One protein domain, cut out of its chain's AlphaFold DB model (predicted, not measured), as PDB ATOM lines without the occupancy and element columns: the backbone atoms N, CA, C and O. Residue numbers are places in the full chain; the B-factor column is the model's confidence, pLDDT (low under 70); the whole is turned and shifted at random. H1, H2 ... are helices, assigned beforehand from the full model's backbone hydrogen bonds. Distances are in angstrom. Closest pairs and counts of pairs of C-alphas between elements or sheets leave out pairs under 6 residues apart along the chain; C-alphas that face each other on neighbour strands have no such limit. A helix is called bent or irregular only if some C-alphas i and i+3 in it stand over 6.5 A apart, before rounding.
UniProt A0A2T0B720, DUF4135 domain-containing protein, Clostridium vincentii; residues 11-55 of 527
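This is residues 11 to 55 of the 527 residues of the protein "DUF4135 domain-containing protein" of Clostridium vincentii (UniProt A0A2T0B720). Three short helices follow one another in an open arrangement: the first part of H2, residues 27 to 30, packs about perpendicular on H1, and H3 leads away as an arm that makes much of the length. The end of that arm, residues 49 to 55, sticks out free. The printed part has 45 residues with three named helices, H1, H2 and H3 in that order, and no named strand; the class is all helix. It is only just loose, close to compact, with a radius of gyration of the C-alphas of 11.7 A, and it spans 36 by 17 by 14 A.

H1 is residues 11 to 20, 14.7 A long from first to last C-alpha, and begins at C-alpha 11 (42.661, 23.944, -23.073). H2 is residues 27 to 38, 15.8 A long, beginning at C-alpha 27 (45.175, 16.439, -16.708). H3 is residues 42 to 53, 18.6 A long, ending at C-alpha 53 (29.719, 24.966, -36.629). H3 is irregular: C-alphas 43 and 46 are 7.2 A apart.

H1 and H2 touch, about perpendicular at 86 degrees; their closest C-alphas, of Phe 18 and Leu 30, are 7.0 A apart. H2 touches H1 with residues 27 to 30 alone. H2 and H3 are close but not clearly touching, their closest C-alphas, of Glu 35 and Lys 42, being 7.4 A apart. They run the same way at a steep tilt of 51 degrees. H1 and H3 are apart. Every O i to N i+4 pair is within hydrogen-bond range in H2, against 5 of 6 in H1 and 5 of 8 in H3.

The C-alphas farthest apart, of Ser 25 and Lys 55, are 36.6 A from each other. The printed part has no cut. The link from H1 to H2 is short, and that from H2 to H3 is tight. The mean pLDDT of the printed part is 71.1; residues 37 to 55 are under 70.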
ATOM      1  N   LEU A  11      42.231  23.729 -24.453       75.00
ATOM      2  CA  LEU A  11      42.661  23.944 -23.073       75.00
ATOM      3  C   LEU A  11      41.520  24.463 -22.184       75.00
ATOM      4  O   LEU A  11      41.406  24.029 -21.039       75.00
ATOM      5  N   ASP A  12      40.653  25.335 -22.702       75.69
ATOM      6  CA  ASP A  12      39.486  25.838 -21.966       75.69
ATOM      7  C   ASP A  12      38.492  24.713 -21.664       75.69
ATOM      8  O   ASP A  12      38.015  24.583 -20.533       75.69
ATOM      9  N   ILE A  13      38.252  23.839 -22.646       73.50
ATOM     10  CA  ILE A  13      37.412  22.644 -22.489       73.50
ATOM     11  C   ILE A  13      37.992  21.739 -21.405       73.50
ATOM     12  O   ILE A  13      37.275  21.345 -20.484       73.50
ATOM     13  N   LYS A  14      39.297  21.447 -21.462       74.44
ATOM     14  CA  LYS A  14      39.977  20.630 -20.451       74.44
ATOM     15  C   LYS A  14      39.889  21.231 -19.058       74.44
ATOM     16  O   LYS A  14      39.585  20.511 -18.113       74.44
ATOM     17  N   ASN A  15      40.150  22.530 -18.927       81.44
ATOM     18  CA  ASN A  15      40.081  23.226 -17.646       81.44
ATOM     19  C   ASN A  15      38.691  23.095 -17.036       81.44
ATOM     20  O   ASN A  15      38.573  22.725 -15.872       81.44
ATOM     21  N   TYR A  16      37.646  23.335 -17.828       80.69
ATOM     22  CA  TYR A  16      36.268  23.173 -17.387       80.69
ATOM     23  C   TYR A  16      35.980  21.729 -16.947       80.69
ATOM     24  O   TYR A  16      35.537  21.504 -15.823       80.69
ATOM     25  N   TRP A  17      36.301  20.736 -17.776       78.06
ATOM     26  CA  TRP A  17      36.048  19.330 -17.457       78.06
ATOM     27  C   TRP A  17      36.830  18.825 -16.245       78.06
ATOM     28  O   TRP A  17      36.284  18.074 -15.442       78.06
ATOM     29  N   PHE A  18      38.063  19.287 -16.049       80.81
ATOM     30  CA  PHE A  18      38.856  18.942 -14.871       80.81
ATOM     31  C   PHE A  18      38.190  19.414 -13.568       80.81
ATOM     32  O   PHE A  18      38.290  18.734 -12.552       80.81
ATOM     33  N   THR A  19      37.432  20.520 -13.588       80.50
ATOM     34  CA  THR A  19      36.666  20.958 -12.402       80.50
ATOM     35  C   THR A  19      35.511  20.027 -12.033       80.50
ATOM     36  O   THR A  19      35.056  20.058 -10.890       80.50
ATOM     37  N   LEU A  20      35.037  19.199 -12.969       79.25
ATOM     38  CA  LEU A  20      33.916  18.280 -12.755       79.25
ATOM     39  C   LEU A  20      34.346  16.927 -12.179       79.25
ATOM     40  O   LEU A  20      33.497  16.217 -11.643       79.25
ATOM     41  N   PHE A  21      35.637  16.593 -12.257       79.31
ATOM     42  CA  PHE A  21      36.194  15.315 -11.812       79.31
ATOM     43  C   PHE A  21      37.273  15.521 -10.736       79.31
ATOM     44  O   PHE A  21      38.468  15.376 -11.013       79.31
ATOM     45  N   PRO A  22      36.884  15.879  -9.497       74.75
ATOM     46  CA  PRO A  22      37.826  16.110  -8.401       74.75
ATOM     47  C   PRO A  22      38.655  14.871  -8.018       74.75
ATOM     48  O   PRO A  22      39.647  14.996  -7.303       74.75
ATOM     49  N   GLU A  23      38.250  13.678  -8.457       77.81
ATOM     50  CA  GLU A  23      38.953  12.412  -8.263       77.81
ATOM     51  C   GLU A  23      40.168  12.218  -9.180       77.81
ATOM     52  O   GLU A  23      41.011  11.369  -8.884       77.81
ATOM     53  N   LEU A  24      40.274  12.974 -10.280       82.75
ATOM     54  CA  LEU A  24      41.393  12.842 -11.210       82.75
ATOM     55  C   LEU A  24      42.641  13.508 -10.644       82.75
ATOM     56  O   LEU A  24      42.627  14.653 -10.189       82.75
ATOM     57  N   SER A  25      43.756  12.786 -10.705       78.56
ATOM     58  CA  SER A  25      45.014  13.226 -10.105       78.56
ATOM     59  C   SER A  25      45.846  14.112 -11.040       78.56
ATOM     60  O   SER A  25      46.745  14.822 -10.586       78.56
ATOM     61  N   SER A  26      45.547  14.102 -12.346       83.88
ATOM     62  CA  SER A  26      46.235  14.917 -13.351       83.88
ATOM     63  C   SER A  26      45.387  15.172 -14.603       83.88
ATOM     64  O   SER A  26      44.446  14.438 -14.903       83.88
ATOM     65  N   MET A  27      45.769  16.186 -15.388       80.00
ATOM     66  CA  MET A  27      45.175  16.439 -16.708       80.00
ATOM     67  C   MET A  27      45.459  15.330 -17.731       80.00
ATOM     68  O   MET A  27      44.700  15.203 -18.686       80.00
ATOM     69  N   ASP A  28      46.516  14.539 -17.545       80.88
ATOM     70  CA  ASP A  28      46.856  13.434 -18.449       80.88
ATOM     71  C   ASP A  28      45.899  12.243 -18.271       80.88
ATOM     72  O   ASP A  28      45.632  11.504 -19.218       80.88
ATOM     73  N   GLU A  29      45.357  12.049 -17.062       79.56
ATOM     74  CA  GLU A  29      44.287  11.069 -16.819       79.56
ATOM     75  C   GLU A  29      42.984  11.502 -17.488       79.56
ATOM     76  O   GLU A  29      42.336  10.686 -18.141       79.56
ATOM     77  N   LEU A  30      42.646  12.794 -17.396       77.38
ATOM     78  CA  LEU A  30      41.501  13.354 -18.111       77.38
ATOM     79  C   LEU A  30      41.662  13.195 -19.629       77.38
ATOM     80  O   LEU A  30      40.703  12.810 -20.285       77.38
ATOM     81  N   ASP A  31      42.857  13.419 -20.186       75.19
ATOM     82  CA  ASP A  31      43.107  13.246 -21.626       75.19
ATOM     83  C   ASP A  31      42.853  11.813 -22.088       75.19
ATOM     84  O   ASP A  31      42.195  11.611 -23.102       75.19
ATOM     85  N   LYS A  32      43.306  10.812 -21.326       77.88
ATOM     86  CA  LYS A  32      43.044   9.404 -21.659       77.88
ATOM     87  C   LYS A  32      41.556   9.086 -21.636       77.88
ATOM     88  O   LYS A  32      41.073   8.440 -22.558       77.88
ATOM     89  N   ILE A  33      40.837   9.565 -20.622       75.56
ATOM     90  CA  ILE A  33      39.388   9.367 -20.524       75.56
ATOM     91  C   ILE A  33      38.693  10.050 -21.702       75.56
ATOM     92  O   ILE A  33      37.892   9.424 -22.384       75.56
ATOM     93  N   LEU A  34      39.024  11.309 -21.990       72.31
ATOM     94  CA  LEU A  34      38.440  12.046 -23.107       72.31
ATOM     95  C   LEU A  34      38.745  11.374 -24.453       72.31
ATOM     96  O   LEU A  34      37.841  11.270 -25.275       72.31
ATOM     97  N   GLU A  35      39.961  10.883 -24.689       75.38
ATOM     98  CA  GLU A  35      40.314  10.155 -25.917       75.38
ATOM     99  C   GLU A  35      39.589   8.803 -26.025       75.38
ATOM    100  O   GLU A  35      39.106   8.449 -27.102       75.38
ATOM    101  N   GLU A  36      39.479   8.053 -24.926       76.00
ATOM    102  CA  GLU A  36      38.772   6.767 -24.890       76.00
ATOM    103  C   GLU A  36      37.273   6.933 -25.160       76.00
ATOM    104  O   GLU A  36      36.704   6.168 -25.939       76.00
ATOM    105  N   VAL A  37      36.663   7.944 -24.542       69.56
ATOM    106  CA  VAL A  37      35.219   8.208 -24.551       69.56
ATOM    107  C   VAL A  37      34.787   8.911 -25.840       69.56
ATOM    108  O   VAL A  37      33.837   8.501 -26.498       69.56
ATOM    109  N   SER A  38      35.507   9.954 -26.258       65.50
ATOM    110  CA  SER A  38      35.140  10.744 -27.441       65.50
ATOM    111  C   SER A  38      35.653  10.143 -28.754       65.50
ATOM    112  O   SER A  38      35.184  10.518 -29.826       65.50
ATOM    113  N   HIS A  39      36.651   9.252 -28.699       67.00
ATOM    114  CA  HIS A  39      37.445   8.807 -29.855       67.00
ATOM    115  C   HIS A  39      38.114   9.946 -30.647       67.00
ATOM    116  O   HIS A  39      38.694   9.701 -31.712       67.00
ATOM    117  N   ILE A  40      38.071  11.188 -30.151       64.88
ATOM    118  CA  ILE A  40      38.753  12.319 -30.765       64.88
ATOM    119  C   ILE A  40      40.160  12.379 -30.181       64.88
ATOM    120  O   ILE A  40      40.350  12.605 -28.989       64.88
ATOM    121  N   LYS A  41      41.164  12.187 -31.040       64.44
ATOM    122  CA  LYS A  41      42.559  12.445 -30.671       64.44
ATOM    123  C   LYS A  41      42.769  13.940 -30.473       64.44
ATOM    124  O   LYS A  41      42.207  14.734 -31.226       64.44
ATOM    125  N   LYS A  42      43.651  14.297 -29.539       62.06
ATOM    126  CA  LYS A  42      44.047  15.675 -29.213       62.06
ATOM    127  C   LYS A  42      44.162  16.630 -30.417       62.06
ATOM    128  O   LYS A  42      43.642  17.737 -30.359       62.06
ATOM    129  N   ASP A  43      44.774  16.183 -31.514       60.38
ATOM    130  CA  ASP A  43      45.061  17.021 -32.690       60.38
ATOM    131  C   ASP A  43      43.849  17.257 -33.620       60.38
ATOM    132  O   ASP A  43      43.936  18.042 -34.560       60.38
ATOM    133  N   ASN A  44      42.711  16.592 -33.378       63.69
ATOM    134  CA  ASN A  44      41.526  16.640 -34.247       63.69
ATOM    135  C   ASN A  44      40.338  17.406 -33.640       63.69
ATOM    136  O   ASN A  44      39.309  17.538 -34.299       63.69
ATOM    137  N   ILE A  45      40.444  17.896 -32.402       62.56
ATOM    138  CA  ILE A  45      39.330  18.570 -31.716       62.56
ATOM    139  C   ILE A  45      39.033  19.935 -32.338       62.56
ATOM    140  O   ILE A  45      37.870  20.258 -32.557       62.56
ATOM    141  N   GLU A  46      40.061  20.704 -32.695       62.25
ATOM    142  CA  GLU A  46      39.891  22.006 -33.359       62.25
ATOM    143  C   GLU A  46      39.226  21.841 -34.737       62.25
ATOM    144  O   GLU A  46      38.250  22.521 -35.043       62.25
ATOM    145  N   SER A  47      39.648  20.834 -35.513       64.19
ATOM    146  CA  SER A  47      38.992  20.466 -36.777       64.19
ATOM    147  C   SER A  47      37.554  19.967 -36.574       64.19
ATOM    148  O   SER A  47      36.691  20.263 -37.398       64.19
ATOM    149  N   PHE A  48      37.272  19.241 -35.486       64.19
ATOM    150  CA  PHE A  48      35.915  18.811 -35.146       64.19
ATOM    151  C   PHE A  48      35.002  20.000 -34.823       64.19
ATOM    152  O   PHE A  48      33.852  19.995 -35.247       64.19
ATOM    153  N   ILE A  49      35.500  21.016 -34.112       61.28
ATOM    154  CA  ILE A  49      34.751  22.249 -33.826       61.28
ATOM    155  C   ILE A  49      34.438  22.985 -35.145       61.28
ATOM    156  O   ILE A  49      33.273  23.280 -35.425       61.28
ATOM    157  N   GLU A  50      35.441  23.190 -36.007       60.91
ATOM    158  CA  GLU A  50      35.299  23.925 -37.276       60.91
ATOM    159  C   GLU A  50      34.371  23.246 -38.301       60.91
ATOM    160  O   GLU A  50      33.505  23.895 -38.898       60.91
ATOM    161  N   ASP A  51      34.494  21.929 -38.505       60.16
ATOM    162  CA  ASP A  51      33.642  21.180 -39.444       60.16
ATOM    163  C   ASP A  51      32.165  21.184 -39.029       60.16
ATOM    164  O   ASP A  51      31.259  20.884 -39.821       60.16
ATOM    165  N   TYR A  52      31.908  21.493 -37.761       56.47
ATOM    166  CA  TYR A  52      30.633  21.236 -37.136       56.47
ATOM    167  C   TYR A  52      29.794  22.506 -36.916       56.47
ATOM    168  O   TYR A  52      28.575  22.462 -37.135       56.47
ATOM    169  N   GLU A  53      30.408  23.659 -36.631       54.03
ATOM    170  CA  GLU A  53      29.719  24.966 -36.629       54.03
ATOM    171  C   GLU A  53      28.955  25.245 -37.943       54.03
ATOM    172  O   GLU A  53      27.928  25.925 -37.960       54.03
ATOM    173  N   ASN A  54      29.386  24.632 -39.049       51.31
ATOM    174  CA  ASN A  54      28.797  24.783 -40.380       51.31
ATOM    175  C   ASN A  54      27.454  24.043 -40.609       51.31
ATOM    176  O   ASN A  54      26.925  24.078 -41.721       51.31
ATOM    177  N   LYS A  55      26.871  23.367 -39.602       56.91
ATOM    178  CA  LYS A  55      25.690  22.484 -39.777       56.91
ATOM    179  C   LYS A  55      24.336  23.033 -39.296       56.91
ATOM    180  O   LYS A  55      23.346  22.301 -39.344       56.91
TER     181      LYS A  55